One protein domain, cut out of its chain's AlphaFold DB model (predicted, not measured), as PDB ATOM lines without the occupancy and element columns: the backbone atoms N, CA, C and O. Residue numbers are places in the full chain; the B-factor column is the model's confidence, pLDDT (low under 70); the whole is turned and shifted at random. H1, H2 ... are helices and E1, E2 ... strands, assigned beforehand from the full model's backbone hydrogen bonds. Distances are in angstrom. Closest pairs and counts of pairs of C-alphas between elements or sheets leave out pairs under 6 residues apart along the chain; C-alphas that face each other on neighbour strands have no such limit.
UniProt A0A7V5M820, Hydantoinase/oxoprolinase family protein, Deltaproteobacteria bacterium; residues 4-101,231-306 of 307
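This is residues 4 to 101 and 231 to 306 of the 307 residues of the protein "Hydantoinase/oxoprolinase family protein" of Deltaproteobacteria bacterium (UniProt A0A7V5M820). Two twisted sheets, E1 E2 E9 E8 E5 and E3 E4 E6 E7, lie partly face to face as a sandwich, with H3 beside E7 and over E2 of the larger sheet. Outside this body, H2 packs on H3 and makes a corner with H1, while H4 grazes the larger sheet. The printed part has 174 residues, with four named helices and nine named strands in the order H1 H2 E1 H3 E2 H4 E3 E4 E5 E6 E7 E8 E9; the class is mixed, helices and strands, and so is each sheet, parallel and antiparallel. The whole is compact, with a radius of gyration of the C-alphas of 16.9 A and spans of 54 by 44 by 34 A.

Begin at H1, residues 12 to 27, kinked by 36 degrees near residue 21; it touches H2, residues 31 to 53, about perpendicular at 82 degrees, closest at the C-alphas of Ala 24 and Ala 34, 5.2 A. Next come E1, residues 65 to 68, H3, residues 73 to 84, and E2, residues 88 to 91: a strand-helix-strand unit, parallel neighbour strands with a helix between, its crossover right-handed; N 66 and O 88 are 2.9 A apart. H3 touches H2 at the C-alphas of Leu 80 and Val 47, 6.0 A, and makes two layers with the larger sheet, on one face at a height of 8.4 A. H4, residues 95 to 101, only grazes that sheet with residues 95 to 98. Past the cut, E3, residues 241 to 249, and E4, residues 254 to 262, form a hairpin, with N 245 and O 258 3.0 A apart. E5, residues 271 to 273, is antiparallel to E8, residues 291 to 295, with N 272 and O 293 at 2.9 A. E6, residues 276 to 279, is parallel to E4, with N 277 and O 259 at 2.9 A, and forms a hairpin with E7, residues 284 to 287, with N 278 and O 285 at 3.0 A. E9, residues 301 to 305, forms a hairpin with E8, N 294 and O 302 at 2.9 A, and is antiparallel to E2, N 89 and O 303 at 2.9 A. O i to N i+4 pairs are within hydrogen-bond range in 9 of 12 for H1, 18 of 19 for H2, 6 of 8 for H3 and 1 of 3 for H4, which has 3 of 4 O i to N i+3 pairs.

Find C-alpha 12 at (150.111, 119.773, 185.067), where H1 begins its 21.0 A; H2 runs 34.3 A to C-alpha 53 at (173.700, 146.371, 190.203). E3 spans 19.5 A and E4 24.1 A; E9 ends at C-alpha 305, (177.468, 124.549, 193.809).

The C-alphas farthest apart, of Pro 26 and Pro 231, are 54.5 A apart. Residues 102 to 230 are not printed, and C-alphas 101 and 231 are 23.1 A apart across the cut. The link from H2 to E1 is long, with 11 residues. No printed residue has pLDDT under 70.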
ATOM      1  N   LEU A   4     151.446 125.577 198.165       91.69
ATOM      2  CA  LEU A   4     150.894 126.126 199.409       91.69
ATOM      3  C   LEU A   4     150.560 125.009 200.418       91.69
ATOM      4  O   LEU A   4     149.410 124.832 200.805       91.69
ATOM      5  N   GLY A   5     151.535 124.143 200.716       88.75
ATOM      6  CA  GLY A   5     151.341 122.976 201.593       88.75
ATOM      7  C   GLY A   5     150.340 121.931 201.087       88.75
ATOM      8  O   GLY A   5     149.916 121.059 201.840       88.75
ATOM      9  N   GLY A   6     149.939 122.014 199.816       90.75
ATOM     10  CA  GLY A   6     148.936 121.138 199.214       90.75
ATOM     11  C   GLY A   6     147.496 121.631 199.329       90.75
ATOM     12  O   GLY A   6     146.585 120.939 198.868       90.75
ATOM     13  N   GLU A   7     147.277 122.841 199.851       93.00
ATOM     14  CA  GLU A   7     145.959 123.487 199.848       93.00
ATOM     15  C   GLU A   7     145.461 123.772 198.424       93.00
ATOM     16  O   GLU A   7     144.259 123.726 198.149       93.00
ATOM     17  N   ILE A   8     146.385 124.019 197.490       94.00
ATOM     18  CA  ILE A   8     146.064 124.308 196.093       94.00
ATOM     19  C   ILE A   8     146.608 123.195 195.195       94.00
ATOM     20  O   ILE A   8     147.816 123.009 195.019       94.00
ATOM     21  N   LYS A   9     145.693 122.472 194.544       93.69
ATOM     22  CA  LYS A   9     146.041 121.439 193.560       93.69
ATOM     23  C   LYS A   9     146.353 122.065 192.203       93.69
ATOM     24  O   LYS A   9     145.466 122.577 191.524       93.69
ATOM     25  N   LEU A  10     147.611 121.968 191.780       94.50
ATOM     26  CA  LEU A  10     148.046 122.387 190.446       94.50
ATOM     27  C   LEU A  10     147.784 121.291 189.404       94.50
ATOM     28  O   LEU A  10     148.007 120.108 189.654       94.50
ATOM     29  N   ARG A  11     147.341 121.691 188.208       96.19
ATOM     30  CA  ARG A  11     147.008 120.794 187.091       96.19
ATOM     31  C   ARG A  11     148.077 120.847 186.004       96.19
ATOM     32  O   ARG A  11     148.068 121.735 185.153       96.19
ATOM     33  N   ARG A  12     149.002 119.881 186.034       94.62
ATOM     34  CA  ARG A  12     150.111 119.773 185.067       94.62
ATOM     35  C   ARG A  12     149.618 119.642 183.627       94.62
ATOM     36  O   ARG A  12     150.199 120.240 182.733       94.62
ATOM     37  N   ASP A  13     148.546 118.893 183.404       96.62
ATOM     38  CA  ASP A  13     147.943 118.695 182.085       96.62
ATOM     39  C   ASP A  13     147.464 120.013 181.454       96.62
ATOM     40  O   ASP A  13     147.690 120.244 180.267       96.62
ATOM     41  N   LEU A  14     146.891 120.919 182.255       97.62
ATOM     42  CA  LEU A  14     146.485 122.245 181.781       97.62
ATOM     43  C   LEU A  14     147.694 123.133 181.457       97.62
ATOM     44  O   LEU A  14     147.654 123.870 180.475       97.62
ATOM     45  N   ALA A  15     148.775 123.036 182.239       97.19
ATOM     46  CA  ALA A  15     150.020 123.746 181.951       97.19
ATOM     47  C   ALA A  15     150.666 123.255 180.644       97.19
ATOM     48  O   ALA A  15     151.046 124.073 179.811       97.19
ATOM     49  N   LEU A  16     150.724 121.935 180.428       97.56
ATOM     50  CA  LEU A  16     151.241 121.343 179.189       97.56
ATOM     51  C   LEU A  16     150.436 121.809 177.974       97.56
ATOM     52  O   LEU A  16     151.025 122.292 177.011       97.56
ATOM     53  N   LYS A  17     149.100 121.753 178.054       98.19
ATOM     54  CA  LYS A  17     148.216 122.232 176.985       98.19
ATOM     55  C   LYS A  17     148.428 123.721 176.689       98.19
ATOM     56  O   LYS A  17     148.496 124.114 175.528       98.19
ATOM     57  N   ALA A  18     148.552 124.551 177.725       98.44
ATOM     58  CA  ALA A  18     148.786 125.981 177.554       98.44
ATOM     59  C   ALA A  18     150.137 126.267 176.878       98.44
ATOM     60  O   ALA A  18     150.186 127.072 175.949       98.44
ATOM     61  N   ILE A  19     151.213 125.594 177.298       98.38
ATOM     62  CA  ILE A  19     152.543 125.737 176.683       98.38
ATOM     63  C   ILE A  19     152.507 125.266 175.227       98.38
ATOM     64  O   ILE A  19     153.004 125.970 174.348       98.38
ATOM     65  N   GLU A  20     151.876 124.123 174.956       98.38
ATOM     66  CA  GLU A  20     151.737 123.583 173.605       98.38
ATOM     67  C   GLU A  20     151.027 124.568 172.667       98.38
ATOM     68  O   GLU A  20     151.541 124.910 171.603       98.38
ATOM     69  N   GLU A  21     149.851 125.056 173.065       98.38
ATOM     70  CA  GLU A  21     149.010 125.903 172.218       98.38
ATOM     71  C   GLU A  21     149.556 127.324 172.050       98.38
ATOM     72  O   GLU A  21     149.352 127.931 170.997       98.38
ATOM     73  N   LYS A  22     150.190 127.883 173.090       98.25
ATOM     74  CA  LYS A  22     150.572 129.305 173.130       98.25
ATOM     75  C   LYS A  22     152.032 129.568 172.793       98.25
ATOM     76  O   LYS A  22     152.343 130.693 172.416       98.25
ATOM     77  N   VAL A  23     152.906 128.572 172.927       98.12
ATOM     78  CA  VAL A  23     154.354 128.744 172.737       98.12
ATOM     79  C   VAL A  23     154.902 127.710 171.764       98.12
ATOM     80  O   VAL A  23     155.448 128.087 170.732       98.12
ATOM     81  N   ALA A  24     154.708 126.419 172.043       98.25
ATOM     82  CA  ALA A  24     155.370 125.350 171.300       98.25
ATOM     83  C   ALA A  24     154.899 125.286 169.834       98.25
ATOM     84  O   ALA A  24     155.702 125.430 168.916       98.25
ATOM     85  N   ARG A  25     153.584 125.178 169.597       98.19
ATOM     86  CA  ARG A  25     153.009 125.079 168.245       98.19
ATOM     87  C   ARG A  25     153.245 126.330 167.385       98.19
ATOM     88  O   ARG A  25     153.621 126.154 166.229       98.19
ATOM     89  N   PRO A  26     153.078 127.573 167.891       98.19
ATOM     90  CA  PRO A  26     153.409 128.774 167.117       98.19
ATOM     91  C   PRO A  26     154.886 128.881 166.715       98.19
ATOM     92  O   PRO A  26     155.182 129.487 165.688       98.19
ATOM     93  N   LEU A  27     155.799 128.312 167.509       97.69
ATOM     94  CA  LEU A  27     157.246 128.362 167.270       97.69
ATOM     95  C   LEU A  27     157.807 127.099 166.595       97.69
ATOM     96  O   LEU A  27     158.993 127.066 166.286       97.69
ATOM     97  N   GLY A  28     156.979 126.076 166.355       97.69
ATOM     98  CA  GLY A  28     157.420 124.801 165.783       97.69
ATOM     99  C   GLY A  28     158.327 123.984 166.711       97.69
ATOM    100  O   GLY A  28     159.196 123.270 166.221       97.69
ATOM    101  N   MET A  29     158.146 124.110 168.028       97.50
ATOM    102  CA  MET A  29     158.930 123.429 169.065       97.50
ATOM    103  C   MET A  29     158.128 122.316 169.742       97.50
ATOM    104  O   MET A  29     156.895 122.354 169.784       97.50
ATOM    105  N   GLU A  30     158.835 121.375 170.362       97.19
ATOM    106  CA  GLU A  30     158.232 120.426 171.301       97.19
ATOM    107  C   GLU A  30     157.870 121.111 172.629       97.19
ATOM    108  O   GLU A  30     158.503 122.082 173.052       97.19
ATOM    109  N   VAL A  31     156.867 120.594 173.348       96.94
ATOM    110  CA  VAL A  31     156.374 121.218 174.600       96.94
ATOM    111  C   VAL A  31     157.477 121.348 175.654       96.94
ATOM    112  O   VAL A  31     157.576 122.371 176.334       96.94
ATOM    113  N   LEU A  32     158.318 120.320 175.790       94.62
ATOM    114  CA  LEU A  32     159.438 120.331 176.730       94.62
ATOM    115  C   LEU A  32     160.489 121.377 176.342       94.62
ATOM    116  O   LEU A  32     160.986 122.094 177.208       94.62
ATOM    117  N   GLU A  33     160.806 121.480 175.053       95.44
ATOM    118  CA  GLU A  33     161.747 122.469 174.530       95.44
ATOM    119  C   GLU A  33     161.232 123.891 174.771       95.44
ATOM    120  O   GLU A  33     161.959 124.728 175.306       95.44
ATOM    121  N   ALA A  34     159.948 124.137 174.496       97.56
ATOM    122  CA  ALA A  34     159.301 125.411 174.778       97.56
ATOM    123  C   ALA A  34     159.361 125.770 176.274       97.56
ATOM    124  O   ALA A  34     159.735 126.888 176.626       97.56
ATOM    125  N   ALA A  35     159.061 124.824 177.172       96.12
ATOM    126  CA  ALA A  35     159.141 125.047 178.617       96.12
ATOM    127  C   ALA A  35     160.572 125.381 179.081       96.12
ATOM    128  O   ALA A  35     160.769 126.280 179.905       96.12
ATOM    129  N   ARG A  36     161.581 124.695 178.527       93.88
ATOM    130  CA  ARG A  36     162.999 124.996 178.780       93.88
ATOM    131  C   ARG A  36     163.368 126.390 178.283       93.88
ATOM    132  O   ARG A  36     163.987 127.147 179.024       93.88
ATOM    133  N   ALA A  37     162.957 126.747 177.067       95.50
ATOM    134  CA  ALA A  37     163.210 128.064 176.492       95.50
ATOM    135  C   ALA A  37     162.582 129.181 177.340       95.50
ATOM    136  O   ALA A  37     163.258 130.161 177.649       95.50
ATOM    137  N   MET A  38     161.338 129.005 177.803       96.62
ATOM    138  CA  MET A  38     160.679 129.944 178.721       96.62
ATOM    139  C   MET A  38     161.504 130.165 179.994       96.62
ATOM    140  O   MET A  38     161.716 131.311 180.390       96.62
ATOM    141  N   ARG A  39     162.002 129.080 180.608       95.06
ATOM    142  CA  ARG A  39     162.859 129.155 181.800       95.06
ATOM    143  C   ARG A  39     164.177 129.880 181.512       95.06
ATOM    144  O   ARG A  39     164.541 130.773 182.266       95.06
ATOM    145  N   LYS A  40     164.855 129.559 180.406       94.00
ATOM    146  CA  LYS A  40     166.108 130.231 180.022       94.00
ATOM    147  C   LYS A  40     165.935 131.728 179.824       94.00
ATOM    148  O   LYS A  40     166.784 132.491 180.264       94.00
ATOM    149  N   VAL A  41     164.846 132.146 179.179       96.88
ATOM    150  CA  VAL A  41     164.574 133.568 178.935       96.88
ATOM    151  C   VAL A  41     164.369 134.316 180.249       96.88
ATOM    152  O   VAL A  41     164.962 135.377 180.438       96.88
ATOM    153  N   ILE A  42     163.566 133.778 181.175       96.88
ATOM    154  CA  ILE A  42     163.360 134.456 182.459       96.88
ATOM    155  C   ILE A  42     164.631 134.445 183.319       96.88
ATOM    156  O   ILE A  42     164.947 135.471 183.918       96.88
ATOM    157  N   ASP A  43     165.391 133.346 183.323       95.75
ATOM    158  CA  ASP A  43     166.655 133.251 184.060       95.75
ATOM    159  C   ASP A  43     167.688 134.248 183.509       95.75
ATOM    160  O   ASP A  43     168.291 134.985 184.284       95.75
ATOM    161  N   ALA A  44     167.818 134.371 182.183       95.38
ATOM    162  CA  ALA A  44     168.689 135.362 181.547       95.38
ATOM    163  C   ALA A  44     168.296 136.804 181.912       95.38
ATOM    164  O   ALA A  44     169.147 137.583 182.335       95.38
ATOM    165  N   ASN A  45     167.003 137.140 181.857       96.38
ATOM    166  CA  ASN A  45     166.522 138.468 182.253       96.38
ATOM    167  C   ASN A  45     166.837 138.788 183.728       96.38
ATOM    168  O   ASN A  45     167.167 139.926 184.067       96.38
ATOM    169  N   MET A  46     166.738 137.796 184.621       96.31
ATOM    170  CA  MET A  46     167.091 137.965 186.034       96.31
ATOM    171  C   MET A  46     168.605 138.136 186.233       96.31
ATOM    172  O   MET A  46     169.016 138.986 187.025       96.31
ATOM    173  N   VAL A  47     169.435 137.386 185.499       95.19
ATOM    174  CA  VAL A  47     170.903 137.545 185.496       95.19
ATOM    175  C   VAL A  47     171.305 138.946 185.035       95.19
ATOM    176  O   VAL A  47     172.149 139.577 185.678       95.19
ATOM    177  N   ASP A  48     170.678 139.462 183.979       92.06
ATOM    178  CA  ASP A  48     170.931 140.818 183.485       92.06
ATOM    179  C   ASP A  48     170.590 141.867 184.550       92.06
ATOM    180  O   ASP A  48     171.397 142.755 184.834       92.06
ATOM    181  N   GLY A  49     169.441 141.719 185.220       91.62
ATOM    182  CA  GLY A  49     169.044 142.593 186.326       91.62
ATOM    183  C   GLY A  49     170.056 142.605 187.477       91.62
ATOM    184  O   GLY A  49     170.400 143.674 187.988       91.62
ATOM    185  N   ILE A  50     170.588 141.438 187.855       90.06
ATOM    186  CA  ILE A  50     171.633 141.336 188.886       90.06
ATOM    187  C   ILE A  50     172.947 141.966 188.397       90.06
ATOM    188  O   ILE A  50     173.638 142.642 189.165       90.06
ATOM    189  N   SER A  51     173.289 141.801 187.119       86.81
ATOM    190  CA  SER A  51     174.537 142.313 186.534       86.81
ATOM    191  C   SER A  51     174.596 143.845 186.506       86.81
ATOM    192  O   SER A  51     175.671 144.418 186.701       86.81
ATOM    193  N   VAL A  52     173.455 144.524 186.344       83.62
ATOM    194  CA  VAL A  52     173.359 146.000 186.390       83.62
ATOM    195  C   VAL A  52     173.778 146.566 187.749       83.62
ATOM    196  O   VAL A  52     174.445 147.595 187.827       83.62
ATOM    197  N   VAL A  53     173.402 145.899 188.841       78.56
ATOM    198  CA  VAL A  53     173.700 146.371 190.203       78.56
ATOM    199  C   VAL A  53     175.015 145.828 190.766       78.56
ATOM    200  O   VAL A  53     175.401 146.225 191.861       78.56
ATOM    201  N   SER A  54     175.703 144.950 190.029       82.19
ATOM    202  CA  SER A  54     176.972 144.334 190.429       82.19
ATOM    203  C   SER A  54     178.078 144.597 189.402       82.19
ATOM    204  O   SER A  54     178.817 145.568 189.538       82.19
ATOM    205  N   VAL A  55     178.162 143.786 188.346       77.50
ATOM    206  CA  VAL A  55     179.222 143.829 187.323       77.50
ATOM    207  C   VAL A  55     179.384 145.220 186.716       77.50
ATOM    208  O   VAL A  55     180.501 145.713 186.579       77.50
ATOM    209  N   GLN A  56     178.278 145.895 186.395       77.75
ATOM    210  CA  GLN A  56     178.327 147.238 185.803       77.75
ATOM    211  C   GLN A  56     178.798 148.323 186.784       77.75
ATOM    212  O   GLN A  56     179.193 149.400 186.350       77.75
ATOM    213  N   ARG A  57     178.800 148.036 188.091       76.19
ATOM    214  CA  ARG A  57     179.390 148.882 189.140       76.19
ATOM    215  C   ARG A  57     180.830 148.483 189.486       76.19
ATOM    216  O   ARG A  57     181.373 148.984 190.460       76.19
ATOM    217  N   GLY A  58     181.445 147.585 188.710       81.50
ATOM    218  CA  GLY A  58     182.810 147.102 188.939       81.50
ATOM    219  C   GLY A  58     182.922 145.973 189.969       81.50
ATOM    220  O   GLY A  58     184.033 145.548 190.287       81.50
ATOM    221  N   GLU A  59     181.797 145.458 190.472       86.19
ATOM    222  CA  GLU A  59     181.785 144.360 191.438       86.19
ATOM    223  C   GLU A  59     181.976 143.001 190.762       86.19
ATOM    224  O   GLU A  59     181.493 142.760 189.657       86.19
ATOM    225  N   ASP A  60     182.642 142.076 191.456       89.75
ATOM    226  CA  ASP A  60     182.795 140.685 191.019       89.75
ATOM    227  C   ASP A  60     181.795 139.786 191.775       89.75
ATOM    228  O   ASP A  60     182.047 139.470 192.945       89.75
ATOM    229  N   PRO A  61     180.689 139.335 191.141       91.06
ATOM    230  CA  PRO A  61     179.645 138.541 191.793       91.06
ATOM    231  C   PRO A  61     180.173 137.278 192.478       91.06
ATOM    232  O   PRO A  61     179.646 136.865 193.507       91.06
ATOM    233  N   ARG A  62     181.265 136.698 191.968       93.62
ATOM    234  CA  ARG A  62     181.852 135.441 192.462       93.62
ATOM    235  C   ARG A  62     182.365 135.536 193.901       93.62
ATOM    236  O   ARG A  62     182.595 134.510 194.539       93.62
ATOM    237  N   LYS A  63     182.568 136.755 194.408       93.50
ATOM    238  CA  LYS A  63     183.004 137.024 195.787       93.50
ATOM    239  C   LYS A  63     181.851 137.000 196.796       93.50
ATOM    240  O   LYS A  63     182.107 137.032 197.998       93.50
ATOM    241  N   TYR A  64     180.606 136.944 196.327       94.44
ATOM    242  CA  TYR A  64     179.411 137.085 197.153       94.44
ATOM    243  C   TYR A  64     178.674 135.758 197.368       94.44
ATOM    244  O   TYR A  64     178.877 134.769 196.664       94.44
ATOM    245  N   VAL A  65     177.788 135.759 198.365       96.56
ATOM    246  CA  VAL A  65     176.762 134.728 198.565       96.56
ATOM    247  C   VAL A  65     175.450 135.269 198.008       96.56
ATOM    248  O   VAL A  65     175.047 136.380 198.353       96.56
ATOM    249  N   MET A  66     174.763 134.496 197.168       96.81
ATOM    250  CA  MET A  66     173.435 134.869 196.683       96.81
ATOM    251  C   MET A  66     172.399 134.609 197.776       96.81
ATOM    252  O   MET A  66     172.187 133.465 198.159       96.81
ATOM    253  N   VAL A  67     171.716 135.645 198.257       97.06
ATOM    254  CA  VAL A  67     170.567 135.470 199.157       97.06
ATOM    255  C   VAL A  67     169.301 135.351 198.316       97.06
ATOM    256  O   VAL A  67     168.900 136.309 197.658       97.06
ATOM    257  N   ALA A  68     168.668 134.179 198.327       96.19
ATOM    258  CA  ALA A  68     167.432 133.937 197.593       96.19
ATOM    259  C   ALA A  68     166.213 134.128 198.507       96.19
ATOM    260  O   ALA A  68     166.048 133.446 199.522       96.19
ATOM    261  N   ALA A  69     165.347 135.059 198.113       93.12
ATOM    262  CA  ALA A  69     164.124 135.429 198.816       93.12
ATOM    263  C   ALA A  69     162.903 135.372 197.880       93.12
ATOM    264  O   ALA A  69     163.028 135.194 196.667       93.12
ATOM    265  N   GLY A  70     161.709 135.528 198.446       94.50
ATOM    266  CA  GLY A  70     160.436 135.327 197.758       94.50
ATOM    267  C   GLY A  70     160.093 133.846 197.558       94.50
ATOM    268  O   GLY A  70     160.915 132.959 197.770       94.50
ATOM    269  N   GLY A  71     158.859 133.574 197.131       94.31
ATOM    270  CA  GLY A  71     158.393 132.197 196.914       94.31
ATOM    271  C   GLY A  71     158.974 131.524 195.666       94.31
ATOM    272  O   GLY A  71     159.069 130.305 195.616       94.31
ATOM    273  N   ALA A  72     159.372 132.308 194.658       95.31
ATOM    274  CA  ALA A  72     159.949 131.790 193.414       95.31
ATOM    275  C   ALA A  72     161.478 131.929 193.347       95.31
ATOM    276  O   ALA A  72     162.107 131.244 192.548       95.31
ATOM    277  N   GLY A  73     162.099 132.772 194.181       96.12
ATOM    278  CA  GLY A  73     163.550 132.988 194.147       96.12
ATOM    279  C   GLY A  73     164.347 131.684 194.263       96.12
ATOM    280  O   GLY A  73     165.147 131.394 193.371       96.12
ATOM    281  N   PRO A  74     164.087 130.834 195.275       97.69
ATOM    282  CA  PRO A  74     164.798 129.562 195.441       97.69
ATOM    283  C   PRO A  74     164.585 128.541 194.309       97.69
ATOM    284  O   PRO A  74     165.400 127.632 194.151       97.69
ATOM    285  N   VAL A  75     163.543 128.707 193.485       96.94
ATOM    286  CA  VAL A  75     163.290 127.862 192.302       96.94
ATOM    287  C   VAL A  75     164.318 128.136 191.198       96.94
ATOM    288  O   VAL A  75     164.708 127.225 190.461       96.94
ATOM    289  N   HIS A  76     164.766 129.390 191.092       97.31
ATOM    290  CA  HIS A  76     165.673 129.876 190.050       97.31
ATOM    291  C   HIS A  76     167.114 130.067 190.540       97.31
ATOM    292  O   HIS A  76     168.041 130.033 189.732       97.31
ATOM    293  N   ALA A  77     167.317 130.218 191.853       97.06
ATOM    294  CA  ALA A  77     168.580 130.641 192.453       97.06
ATOM    295  C   ALA A  77     169.803 129.846 191.974       97.06
ATOM    296  O   ALA A  77     170.824 130.448 191.660       97.06
ATOM    297  N   ALA A  78     169.702 128.518 191.855       96.44
ATOM    298  CA  ALA A  78     170.815 127.690 191.386       96.44
ATOM    299  C   ALA A  78     171.252 128.025 189.949       96.44
ATOM    300  O   ALA A  78     172.446 128.140 189.680       96.44
ATOM    301  N   SER A  79     170.295 128.240 189.040       95.25
ATOM    302  CA  SER A  79     170.595 128.608 187.650       95.25
ATOM    303  C   SER A  79     171.206 130.007 187.565       95.25
ATOM    304  O   SER A  79     172.227 130.196 186.903       95.25
ATOM    305  N   LEU A  80     170.642 130.964 188.310       96.06
ATOM    306  CA  LEU A  80     171.153 132.336 188.374       96.06
ATOM    307  C   LEU A  80     172.571 132.383 188.948       96.06
ATOM    308  O   LEU A  80     173.448 133.044 188.394       96.06
ATOM    309  N   ALA A  81     172.812 131.664 190.045       96.25
ATOM    310  CA  ALA A  81     174.115 131.607 190.690       96.25
ATOM    311  C   ALA A  81     175.168 131.003 189.758       96.25
ATOM    312  O   ALA A  81     176.236 131.589 189.599       96.25
ATOM    313  N   LYS A  82     174.841 129.903 189.069       94.44
ATOM    314  CA  LYS A  82     175.727 129.278 188.082       94.44
ATOM    315  C   LYS A  82     176.073 130.225 186.932       94.44
ATOM    316  O   LYS A  82     177.246 130.362 186.599       94.44
ATOM    317  N   ALA A  83     175.087 130.933 186.377       93.94
ATOM    318  CA  ALA A  83     175.309 131.914 185.313       93.94
ATOM    319  C   ALA A  83     176.210 133.087 185.749       93.94
ATOM    320  O   ALA A  83     176.990 133.600 184.949       93.94
ATOM    321  N   LEU A  84     176.139 133.482 187.023       94.06
ATOM    322  CA  LEU A  84     176.948 134.554 187.617       94.06
ATOM    323  C   LEU A  84     178.280 134.065 188.222       94.06
ATOM    324  O   LEU A  84     179.059 134.872 188.733       94.06
ATOM    325  N   GLY A  85     178.550 132.755 188.209       94.31
ATOM    326  CA  GLY A  85     179.717 132.148 188.860       94.31
ATOM    327  C   GLY A  85     179.700 132.220 190.396       94.31
ATOM    328  O   GLY A  85     180.751 132.126 191.035       94.31
ATOM    329  N   ILE A  86     178.528 132.412 191.002       96.50
ATOM    330  CA  ILE A  86     178.336 132.432 192.454       96.50
ATOM    331  C   ILE A  86     178.275 130.995 192.975       96.50
ATOM    332  O   ILE A  86     177.441 130.199 192.554       96.50
ATOM    333  N   LYS A  87     179.133 130.678 193.947       97.00
ATOM    334  CA  LYS A  87     179.271 129.316 194.493       97.00
ATOM    335  C   LYS A  87     178.307 128.979 195.618       97.00
ATOM    336  O   LYS A  87     178.078 127.807 195.891       97.00
ATOM    337  N   LYS A  88     177.819 129.994 196.330       98.19
ATOM    338  CA  LYS A  88     177.034 129.819 197.552       98.19
ATOM    339  C   LYS A  88     175.719 130.565 197.452       98.19
ATOM    340  O   LYS A  88     175.703 131.750 197.116       98.19
ATOM    341  N   ILE A  89     174.640 129.879 197.800       98.50
ATOM    342  CA  ILE A  89     173.293 130.438 197.863       98.50
ATOM    343  C   ILE A  89     172.776 130.235 199.280       98.50
ATOM    344  O   ILE A  89     172.803 129.122 199.793       98.50
ATOM    345  N   LEU A  90     172.287 131.298 199.903       98.31
ATOM    346  CA  LEU A  90     171.585 131.237 201.174       98.31
ATOM    347  C   LEU A  90     170.090 131.434 200.922       98.31
ATOM    348  O   LEU A  90     169.662 132.498 200.473       98.31
ATOM    349  N   VAL A  91     169.291 130.426 201.245       98.00
ATOM    350  CA  VAL A  91     167.832 130.516 201.264       98.00
ATOM    351  C   VAL A  91     167.389 130.611 202.716       98.00
ATOM    352  O   VAL A  91     167.493 129.649 203.476       98.00
ATOM    353  N   ASN A  92     166.885 131.778 203.119       94.12
ATOM    354  CA  ASN A  92     166.300 131.923 204.447       94.12
ATOM    355  C   ASN A  92     165.077 131.001 204.584       94.12
ATOM    356  O   ASN A  92     164.279 130.899 203.649       94.12
ATOM    357  N   ARG A  93     164.885 130.372 205.751       92.62
ATOM    358  CA  ARG A  93     163.732 129.479 205.977       92.62
ATOM    359  C   ARG A  93     162.387 130.174 205.737       92.62
ATOM    360  O   ARG A  93     161.454 129.542 205.255       92.62
ATOM    361  N   GLY A  94     162.310 131.474 206.021       91.12
ATOM    362  CA  GLY A  94     161.180 132.354 205.722       91.12
ATOM    363  C   GLY A  94     161.312 133.110 204.396       91.12
ATOM    364  O   GLY A  94     160.806 134.226 204.298       91.12
ATOM    365  N   SER A  95     161.991 132.555 203.384       93.38
ATOM    366  CA  SER A  95     162.260 133.224 202.096       93.38
ATOM    367  C   SER A  95     161.022 133.899 201.493       93.38
ATOM    368  O   SER A  95     161.090 135.057 201.084       93.38
ATOM    369  N   SER A  96     159.858 133.247 201.515       93.06
ATOM    370  CA  SER A  96     158.614 133.791 200.949       93.06
ATOM    371  C   SER A  96     158.053 135.011 201.685       93.06
ATOM    372  O   SER A  96     157.294 135.770 201.089       93.06
ATOM    373  N   ILE A  97     158.433 135.219 202.948       91.56
ATOM    374  CA  ILE A  97     158.018 136.361 203.779       91.56
ATOM    375  C   ILE A  97     159.183 137.307 204.092       91.56
ATOM    376  O   ILE A  97     159.065 138.174 204.956       91.56
ATOM    377  N   PHE A  98     160.311 137.166 203.393       91.31
ATOM    378  CA  PHE A  98     161.556 137.866 203.709       91.31
ATOM    379  C   PHE A  98     161.406 139.397 203.711       91.31
ATOM    380  O   PHE A  98     161.968 140.071 204.570       91.31
ATOM    381  N   CYS A  99     160.588 139.956 202.811       91.06
ATOM    382  CA  CYS A  99     160.292 141.392 202.795       91.06
ATOM    383  C   CYS A  99     159.518 141.840 204.042       91.06
ATOM    384  O   CYS A  99     159.857 142.858 204.634       91.06
ATOM    385  N   ALA A 100     158.513 141.064 204.464       91.44
ATOM    386  CA  ALA A 100     157.745 141.357 205.672       91.44
ATOM    387  C   ALA A 100     158.624 141.249 206.925       91.44
ATOM    388  O   ALA A 100     158.541 142.103 207.803       91.44
ATOM    389  N   LEU A 101     159.517 140.253 206.973       88.88
ATOM    390  CA  LEU A 101     160.526 140.149 208.025       88.88
ATOM    391  C   LEU A 101     161.399 141.410 208.070       88.88
ATOM    392  O   LEU A 101     161.552 141.989 209.139       88.88
ATOM    393  N   PRO A 231     170.291 123.560 217.972       96.94
ATOM    394  CA  PRO A 231     171.163 122.420 218.220       96.94
ATOM    395  C   PRO A 231     171.463 121.655 216.930       96.94
ATOM    396  O   PRO A 231     170.561 121.393 216.140       96.94
ATOM    397  N   PHE A 232     172.722 121.271 216.736       97.19
ATOM    398  CA  PHE A 232     173.116 120.373 215.655       97.19
ATOM    399  C   PHE A 232     172.553 118.970 215.914       97.19
ATOM    400  O   PHE A 232     172.802 118.402 216.981       97.19
ATOM    401  N   VAL A 233     171.823 118.405 214.947       96.62
ATOM    402  CA  VAL A 233     171.183 117.082 215.100       96.62
ATOM    403  C   VAL A 233     171.835 115.971 214.273       96.62
ATOM    404  O   VAL A 233     171.448 114.811 214.404       96.62
ATOM    405  N   GLY A 234     172.835 116.298 213.452       96.06
ATOM    406  CA  GLY A 234     173.511 115.356 212.555       96.06
ATOM    407  C   GLY A 234     173.300 115.668 211.074       96.06
ATOM    408  O   GLY A 234     172.435 116.458 210.705       96.06
ATOM    409  N   GLN A 235     174.103 115.027 210.223       97.75
ATOM    410  CA  GLN A 235     174.092 115.246 208.770       97.75
ATOM    411  C   GLN A 235     173.009 114.449 208.034       97.75
ATOM    412  O   GLN A 235     172.563 114.870 206.971       97.75
ATOM    413  N   GLU A 236     172.550 113.340 208.615       96.88
ATOM    414  CA  GLU A 236     171.560 112.438 208.017       96.88
ATOM    415  C   GLU A 236     170.228 113.142 207.721       96.88
ATOM    416  O   GLU A 236     169.559 113.648 208.628       96.88
ATOM    417  N   SER A 237     169.811 113.125 206.453       97.00
ATOM    418  CA  SER A 237     168.576 113.769 205.991       97.00
ATOM    419  C   SER A 237     167.585 112.821 205.310       97.00
ATOM    420  O   SER A 237     166.438 113.210 205.080       97.00
ATOM    421  N   ASP A 238     167.962 111.563 205.047       96.56
ATOM    422  CA  ASP A 238     167.128 110.597 204.311       96.56
ATOM    423  C   ASP A 238     165.752 110.371 204.969       96.56
ATOM    424  O   ASP A 238     164.759 110.129 204.281       96.56
ATOM    425  N   ARG A 239     165.652 110.536 206.296       96.75
ATOM    426  CA  ARG A 239     164.381 110.454 207.042       96.75
ATOM    427  C   ARG A 239     163.337 111.506 206.639       96.75
ATOM    428  O   ARG A 239     162.168 111.335 206.972       96.75
ATOM    429  N   TYR A 240     163.743 112.576 205.955       97.88
ATOM    430  CA  TYR A 240     162.854 113.639 205.471       97.88
ATOM    431  C   TYR A 240     162.481 113.488 203.997       97.88
ATOM    432  O   TYR A 240     161.777 114.345 203.459       97.88
ATOM    433  N   ILE A 241     162.937 112.430 203.323       98.25
ATOM    434  CA  ILE A 241     162.498 112.135 201.960       98.25
ATOM    435  C   ILE A 241     161.014 111.769 202.009       98.25
ATOM    436  O   ILE A 241     160.618 110.772 202.610       98.25
ATOM    437  N   LYS A 242     160.189 112.575 201.340       97.25
ATOM    438  CA  LYS A 242     158.737 112.368 201.233       97.25
ATOM    439  C   LYS A 242     158.300 111.839 199.868       97.25
ATOM    440  O   LYS A 242     157.114 111.598 199.649       97.25
ATOM    441  N   GLY A 243     159.237 111.668 198.941       97.06
ATOM    442  CA  GLY A 243     158.970 111.068 197.644       97.06
ATOM    443  C   GLY A 243     160.099 111.275 196.648       97.06
ATOM    444  O   GLY A 243     161.166 111.792 196.971       97.06
ATOM    445  N   GLU A 244     159.820 110.892 195.412       97.44
ATOM    446  CA  GLU A 244     160.726 111.007 194.277       97.44
ATOM    447  C   GLU A 244     159.911 111.372 193.035       97.44
ATOM    448  O   GLU A 244     158.755 110.954 192.893       97.44
ATOM    449  N   ARG A 245     160.479 112.192 192.146       96.25
ATOM    450  CA  ARG A 245     159.864 112.500 190.849       96.25
ATOM    451  C   ARG A 245     160.909 112.698 189.762       96.25
ATOM    452  O   ARG A 245     162.004 113.174 190.039       96.25
ATOM    453  N   GLU A 246     160.522 112.423 188.523       97.38
ATOM    454  CA  GLU A 246     161.315 112.772 187.344       97.38
ATOM    455  C   GLU A 246     161.354 114.294 187.162       97.38
ATOM    456  O   GLU A 246     160.312 114.949 187.023       97.38
ATOM    457  N   VAL A 247     162.560 114.863 187.143       96.88
ATOM    458  CA  VAL A 247     162.794 116.296 186.929       96.88
ATOM    459  C   VAL A 247     163.807 116.469 185.821       96.88
ATOM    460  O   VAL A 247     164.833 115.799 185.799       96.88
ATOM    461  N   PHE A 248     163.512 117.382 184.899       95.56
ATOM    462  CA  PHE A 248     164.450 117.733 183.848       95.56
ATOM    463  C   PHE A 248     165.522 118.682 184.396       95.56
ATOM    464  O   PHE A 248     165.187 119.790 184.829       95.56
ATOM    465  N   PHE A 249     166.788 118.275 184.324       94.56
ATOM    466  CA  PHE A 249     167.946 119.125 184.609       94.56
ATOM    467  C   PHE A 249     168.794 119.278 183.351       94.56
ATOM    468  O   PHE A 249     169.042 118.306 182.640       94.56
ATOM    469  N   GLU A 250     169.264 120.496 183.076       88.94
ATOM    470  CA  GLU A 250     170.132 120.736 181.916       88.94
ATOM    471  C   GLU A 250     171.497 120.073 182.094       88.94
ATOM    472  O   GLU A 250     172.078 119.593 181.130       88.94
ATOM    473  N   GLU A 251     171.970 119.996 183.338       88.31
ATOM    474  CA  GLU A 251     173.206 119.327 183.740       88.31
ATOM    475  C   GLU A 251     173.238 117.843 183.366       88.31
ATOM    476  O   GLU A 251     174.308 117.303 183.101       88.31
ATOM    477  N   ALA A 252     172.074 117.193 183.367       90.94
ATOM    478  CA  ALA A 252     171.919 115.779 183.039       90.94
ATOM    479  C   ALA A 252     171.417 115.556 181.600       90.94
ATOM    480  O   ALA A 252     171.215 114.411 181.205       90.94
ATOM    481  N   ASP A 253     171.173 116.639 180.850       90.31
ATOM    482  CA  ASP A 253     170.515 116.654 179.536       90.31
ATOM    483  C   ASP A 253     169.263 115.759 179.462       90.31
ATOM    484  O   ASP A 253     169.025 115.029 178.499       90.31
ATOM    485  N   GLY A 254     168.447 115.774 180.518       95.25
ATOM    486  CA  GLY A 254     167.364 114.808 180.623       95.25
ATOM    487  C   GLY A 254     166.574 114.859 181.915       95.25
ATOM    488  O   GLY A 254     166.852 115.636 182.832       95.25
ATOM    489  N   PHE A 255     165.555 114.002 181.959       96.75
ATOM    490  CA  PHE A 255     164.851 113.677 183.189       96.75
ATOM    491  C   PHE A 255     165.690 112.718 184.030       96.75
ATOM    492  O   PHE A 255     166.249 111.753 183.506       96.75
ATOM    493  N   ILE A 256     165.773 113.009 185.322       97.56
ATOM    494  CA  ILE A 256     166.420 112.163 186.318       97.56
ATOM    495  C   ILE A 256     165.524 112.052 187.554       97.56
ATOM    496  O   ILE A 256     164.890 113.030 187.980       97.56
ATOM    497  N   ALA A 257     165.492 110.855 188.136       97.94
ATOM    498  CA  ALA A 257     164.847 110.579 189.409       97.94
ATOM    499  C   ALA A 257     165.430 111.493 190.495       97.94
ATOM    500  O   ALA A 257     166.630 111.490 190.765       97.94
ATOM    501  N   THR A 258     164.578 112.332 191.076       98.50
ATOM    502  CA  THR A 258     164.985 113.406 191.984       98.50
ATOM    503  C   THR A 258     164.261 113.257 193.311       98.50
ATOM    504  O   THR A 258     163.026 113.332 193.360       98.50
ATOM    505  N   LYS A 259     165.030 113.086 194.393       98.50
ATOM    506  CA  LYS A 259     164.508 113.011 195.763       98.50
ATOM    507  C   LYS A 259     163.794 114.314 196.134       98.50
ATOM    508  O   LYS A 259     164.292 115.411 195.864       98.50
ATOM    509  N   ILE A 260     162.643 114.189 196.785       98.50
ATOM    510  CA  ILE A 260     161.865 115.306 197.320       98.50
ATOM    511  C   ILE A 260     161.926 115.243 198.843       98.50
ATOM    512  O   ILE A 260     161.420 114.296 199.447       98.50
ATOM    513  N   TYR A 261     162.509 116.267 199.452       98.56
ATOM    514  CA  TYR A 261     162.596 116.417 200.898       98.56
ATOM    515  C   TYR A 261     161.451 117.285 201.428       98.56
ATOM    516  O   TYR A 261     161.018 118.244 200.778       98.56
ATOM    517  N   ASP A 262     160.975 116.955 202.626       97.88
ATOM    518  CA  ASP A 262     160.156 117.843 203.445       97.88
ATOM    519  C   ASP A 262     161.049 118.887 204.130       97.88
ATOM    520  O   ASP A 262     161.632 118.647 205.190       97.88
ATOM    521  N   GLY A 263     161.179 120.058 203.505       97.12
ATOM    522  CA  GLY A 263     162.045 121.127 203.996       97.12
ATOM    523  C   GLY A 263     161.600 121.728 205.321       97.12
ATOM    524  O   GLY A 263     162.435 122.224 206.081       97.12
ATOM    525  N   ASP A 264     160.305 121.671 205.627       95.88
ATOM    526  CA  ASP A 264     159.780 122.216 206.877       95.88
ATOM    527  C   ASP A 264     160.218 121.369 208.081       95.88
ATOM    528  O   ASP A 264     160.347 121.905 209.182       95.88
ATOM    529  N   GLN A 265     160.523 120.086 207.855       96.88
ATOM    530  CA  GLN A 265     160.990 119.148 208.878       96.88
ATOM    531  C   GLN A 265     162.517 119.035 208.970       96.88
ATOM    532  O   GLN A 265     163.010 118.584 210.000       96.88
ATOM    533  N   MET A 266     163.273 119.429 207.938       98.06
ATOM    534  CA  MET A 266     164.741 119.369 207.979       98.06
ATOM    535  C   MET A 266     165.313 120.279 209.078       98.06
ATOM    536  O   MET A 266     164.923 121.443 209.215       98.06
ATOM    537  N   GLU A 267     166.294 119.762 209.807       97.62
ATOM    538  CA  GLU A 267     166.862 120.338 211.025       97.62
ATOM    539  C   GLU A 267     168.333 120.756 210.845       97.62
ATOM    540  O   GLU A 267     169.013 120.348 209.906       97.62
ATOM    541  N   SER A 268     168.832 121.573 211.777       97.94
ATOM    542  CA  SER A 268     170.214 122.074 211.798       97.94
ATOM    543  C   SER A 268     171.253 120.950 211.698       97.94
ATOM    544  O   SER A 268     171.265 120.006 212.494       97.94
ATOM    545  N   GLY A 269     172.155 121.083 210.729       98.06
ATOM    546  CA  GLY A 269     173.217 120.137 210.412       98.06
ATOM    547  C   GLY A 269     172.895 119.174 209.273       98.06
ATOM    548  O   GLY A 269     173.827 118.578 208.741       98.06
ATOM    549  N   ASN A 270     171.625 119.015 208.882       98.56
ATOM    550  CA  ASN A 270     171.242 118.068 207.836       98.56
ATOM    551  C   ASN A 270     171.815 118.464 206.474       98.56
ATOM    552  O   ASN A 270     171.748 119.634 206.091       98.56
ATOM    553  N   ILE A 271     172.302 117.472 205.728       98.50
ATOM    554  CA  ILE A 271     172.887 117.635 204.398       98.50
ATOM    555  C   ILE A 271     172.105 116.793 203.392       98.50
ATOM    556  O   ILE A 271     171.778 115.639 203.667       98.50
ATOM    557  N   ALA A 272     171.824 117.352 202.218       98.25
ATOM    558  CA  ALA A 272     171.313 116.611 201.072       98.25
ATOM    559  C   ALA A 272     172.142 116.916 199.819       98.25
ATOM    560  O   ALA A 272     172.447 118.070 199.512       98.25
ATOM    561  N   GLU A 273     172.495 115.868 199.082       97.50
ATOM    562  CA  GLU A 273     173.183 115.976 197.797       97.50
ATOM    563  C   GLU A 273     172.168 116.089 196.653       97.50
ATOM    564  O   GLU A 273     171.078 115.507 196.687       97.50
ATOM    565  N   GLY A 274     172.511 116.888 195.648       96.38
ATOM    566  CA  GLY A 274     171.734 117.062 194.433       96.38
ATOM    567  C   GLY A 274     171.950 115.920 193.424       96.38
ATOM    568  O   GLY A 274     173.022 115.317 193.401       96.38
ATOM    569  N   PRO A 275     170.981 115.638 192.534       97.75
ATOM    570  CA  PRO A 275     169.744 116.386 192.346       97.75
ATOM    571  C   PRO A 275     168.714 116.100 193.441       97.75
ATOM    572  O   PRO A 275     168.330 114.957 193.694       97.75
ATOM    573  N   CYS A 276     168.202 117.166 194.049       98.44
ATOM    574  CA  CYS A 276     167.084 117.073 194.972       98.44
ATOM    575  C   CYS A 276     166.236 118.345 194.966       98.44
ATOM    576  O   CYS A 276     166.643 119.420 194.514       98.44
ATOM    577  N   ILE A 277     165.011 118.205 195.456       98.56
ATOM    578  CA  ILE A 277     164.090 119.313 195.670       98.56
ATOM    579  C   ILE A 277     163.733 119.346 197.143       98.56
ATOM    580  O   ILE A 277     163.286 118.341 197.694       98.56
ATOM    581  N   ILE A 278     163.860 120.515 197.757       98.25
ATOM    582  CA  ILE A 278     163.359 120.750 199.106       98.25
ATOM    583  C   ILE A 278     162.054 121.530 198.977       98.25
ATOM    584  O   ILE A 278     162.038 122.684 198.539       98.25
ATOM    585  N   GLU A 279     160.943 120.892 199.327       97.50
ATOM    586  CA  GLU A 279     159.636 121.539 199.333       97.50
ATOM    587  C   GLU A 279     159.340 122.071 200.733       97.50
ATOM    588  O   GLU A 279     159.275 121.301 201.690       97.50
ATOM    589  N   GLN A 280     159.126 123.377 200.828       96.06
ATOM    590  CA  GLN A 280     158.587 124.034 202.012       96.06
ATOM    591  C   GLN A 280     157.138 124.445 201.750       96.06
ATOM    592  O   GLN A 280     156.706 124.553 200.599       96.06
ATOM    593  N   TYR A 281     156.395 124.756 202.806       94.50
ATOM    594  CA  TYR A 281     155.016 125.225 202.704       94.50
ATOM    595  C   TYR A 281     154.861 126.414 201.735       94.50
ATOM    596  O   TYR A 281     153.919 126.461 200.942       94.50
ATOM    597  N   THR A 282     155.803 127.366 201.763       93.31
ATOM    598  CA  THR A 282     155.716 128.628 201.010       93.31
ATOM    599  C   THR A 282     156.657 128.740 199.806       93.31
ATOM    600  O   THR A 282     156.586 129.744 199.091       93.31
ATOM    601  N   THR A 283     157.574 127.795 199.594       96.44
ATOM    602  CA  THR A 283     158.595 127.873 198.535       96.44
ATOM    603  C   THR A 283     159.082 126.490 198.118       96.44
ATOM    604  O   THR A 283     158.790 125.474 198.747       96.44
ATOM    605  N   THR A 284     159.850 126.431 197.039       97.31
ATOM    606  CA  THR A 284     160.538 125.218 196.608       97.31
ATOM    607  C   THR A 284     161.974 125.561 196.258       97.31
ATOM    608  O   THR A 284     162.225 126.446 195.443       97.31
ATOM    609  N   ILE A 285     162.912 124.848 196.871       98.31
ATOM    610  CA  ILE A 285     164.345 125.009 196.640       98.31
ATOM    611  C   ILE A 285     164.791 123.909 195.683       98.31
ATOM    612  O   ILE A 285     164.522 122.728 195.916       98.31
ATOM    613  N   VAL A 286     165.464 124.298 194.605       98.06
ATOM    614  CA  VAL A 286     165.993 123.363 193.608       98.06
ATOM    615  C   VAL A 286     167.500 123.243 193.791       98.06
ATOM    616  O   VAL A 286     168.219 124.228 193.628       98.06
ATOM    617  N   VAL A 287     167.972 122.035 194.094       98.25
ATOM    618  CA  VAL A 287     169.399 121.714 194.187       98.25
ATOM    619  C   VAL A 287     169.764 120.860 192.967       98.25
ATOM    620  O   VAL A 287     169.277 119.733 192.854       98.25
ATOM    621  N   PRO A 288     170.544 121.395 192.012       97.00
ATOM    622  CA  PRO A 288     170.869 120.686 190.776       97.00
ATOM    623  C   PRO A 288     171.861 119.537 191.025       97.00
ATOM    624  O   PRO A 288     172.461 119.476 192.101       97.00
ATOM    625  N   PRO A 289     172.077 118.640 190.043       96.81
ATOM    626  CA  PRO A 289     173.185 117.684 190.084       96.81
ATOM    627  C   PRO A 289     174.522 118.370 190.410       96.81
ATOM    628  O   PRO A 289     174.817 119.431 189.859       96.81
ATOM    629  N   GLY A 290     175.308 117.782 191.319       94.75
ATOM    630  CA  GLY A 290     176.577 118.352 191.804       94.75
ATOM    631  C   GLY A 290     176.426 119.494 192.822       94.75
ATOM    632  O   GLY A 290     177.416 120.014 193.324       94.75
ATOM    633  N   GLY A 291     175.198 119.911 193.145       97.31
ATOM    634  CA  GLY A 291     174.933 120.816 194.260       97.31
ATOM    635  C   GLY A 291     174.814 120.066 195.587       97.31
ATOM    636  O   GLY A 291     174.375 118.920 195.621       97.31
ATOM    637  N   VAL A 292     175.136 120.732 196.692       98.38
ATOM    638  CA  VAL A 292     174.922 120.222 198.055       98.38
ATOM    639  C   VAL A 292     174.191 121.281 198.860       98.38
ATOM    640  O   VAL A 292     174.546 122.456 198.787       98.38
ATOM    641  N   VAL A 293     173.184 120.886 199.632       98.44
ATOM    642  CA  VAL A 293     172.464 121.776 200.546       98.44
ATOM    643  C   VAL A 293     172.652 121.332 201.989       98.44
ATOM    644  O   VAL A 293     172.502 120.157 202.305       98.44
ATOM    645  N   GLU A 294     172.953 122.288 202.860       98.50
ATOM    646  CA  GLU A 294     173.062 122.115 204.306       98.50
ATOM    647  C   GLU A 294     172.049 123.023 205.009       98.50
ATOM    648  O   GLU A 294     171.905 124.196 204.656       98.50
ATOM    649  N   VAL A 295     171.364 122.516 206.031       98.56
ATOM    650  CA  VAL A 295     170.601 123.363 206.954       98.56
ATOM    651  C   VAL A 295     171.553 123.893 208.020       98.56
ATOM    652  O   VAL A 295     172.051 123.133 208.844       98.56
ATOM    653  N   ASN A 296     171.808 125.198 208.022       97.19
ATOM    654  CA  ASN A 296     172.759 125.802 208.951       97.19
ATOM    655  C   ASN A 296     172.206 125.898 210.386       97.19
ATOM    656  O   ASN A 296     171.042 125.596 210.663       97.19
ATOM    657  N   GLU A 297     173.032 126.412 211.300       96.50
ATOM    658  CA  GLU A 297     172.675 126.581 212.714       96.50
ATOM    659  C   GLU A 297     171.464 127.497 212.956       96.50
ATOM    660  O   GLU A 297     170.851 127.433 214.011       96.50
ATOM    661  N   TYR A 298     171.061 128.334 212.000       95.31
ATOM    662  CA  TYR A 298     169.871 129.180 212.122       95.31
ATOM    663  C   TYR A 298     168.630 128.556 211.473       95.31
ATOM    664  O   TYR A 298     167.551 129.156 211.501       95.31
ATOM    665  N   GLY A 299     168.769 127.359 210.900       95.62
ATOM    666  CA  GLY A 299     167.727 126.657 210.163       95.62
ATOM    667  C   GLY A 299     167.583 127.109 208.709       95.62
ATOM    668  O   GLY A 299     166.654 126.658 208.048       95.62
ATOM    669  N   ASP A 300     168.447 127.992 208.207       97.12
ATOM    670  CA  ASP A 300     168.428 128.432 206.808       97.12
ATOM    671  C   ASP A 300     169.165 127.420 205.917       97.12
ATOM    672  O   ASP A 300     170.049 126.706 206.386       97.12
ATOM    673  N   PHE A 301     168.832 127.368 204.628       98.38
ATOM    674  CA  PHE A 301     169.445 126.429 203.689       98.38
ATOM    675  C   PHE A 301     170.624 127.088 202.976       98.38
ATOM    676  O   PHE A 301     170.458 128.080 202.263       98.38
ATOM    677  N   LEU A 302     171.815 126.531 203.153       98.44
ATOM    678  CA  LEU A 302     173.026 126.927 202.454       98.44
ATOM    679  C   LEU A 302     173.307 125.923 201.337       98.44
ATOM    680  O   LEU A 302     173.643 124.773 201.600       98.44
ATOM    681  N   ILE A 303     173.194 126.365 200.092       98.56
ATOM    682  CA  ILE A 303     173.516 125.561 198.914       98.56
ATOM    683  C   ILE A 303     174.924 125.924 198.458       98.56
ATOM    684  O   ILE A 303     175.238 127.102 198.278       98.56
ATOM    685  N   THR A 304     175.750 124.912 198.235       98.31
ATOM    686  CA  THR A 304     177.046 125.031 197.573       98.31
ATOM    687  C   THR A 304     176.960 124.359 196.211       98.31
ATOM    688  O   THR A 304     176.499 123.225 196.106       98.31
ATOM    689  N   LEU A 305     177.378 125.071 195.168       96.56
ATOM    690  CA  LEU A 305     177.468 124.549 193.809       96.56
ATOM    691  C   LEU A 305     178.920 124.184 193.492       96.56
ATOM    692  O   LEU A 305     179.842 124.930 193.841       96.56
ATOM    693  N   GLU A 306     179.120 123.061 192.809       85.19
ATOM    694  CA  GLU A 306     180.385 122.765 192.139       85.19
ATOM    695  C   GLU A 306     180.550 123.652 190.892       85.19
ATOM    696  O   GLU A 306     179.569 124.070 190.272       85.19
TER     697      GLU A 306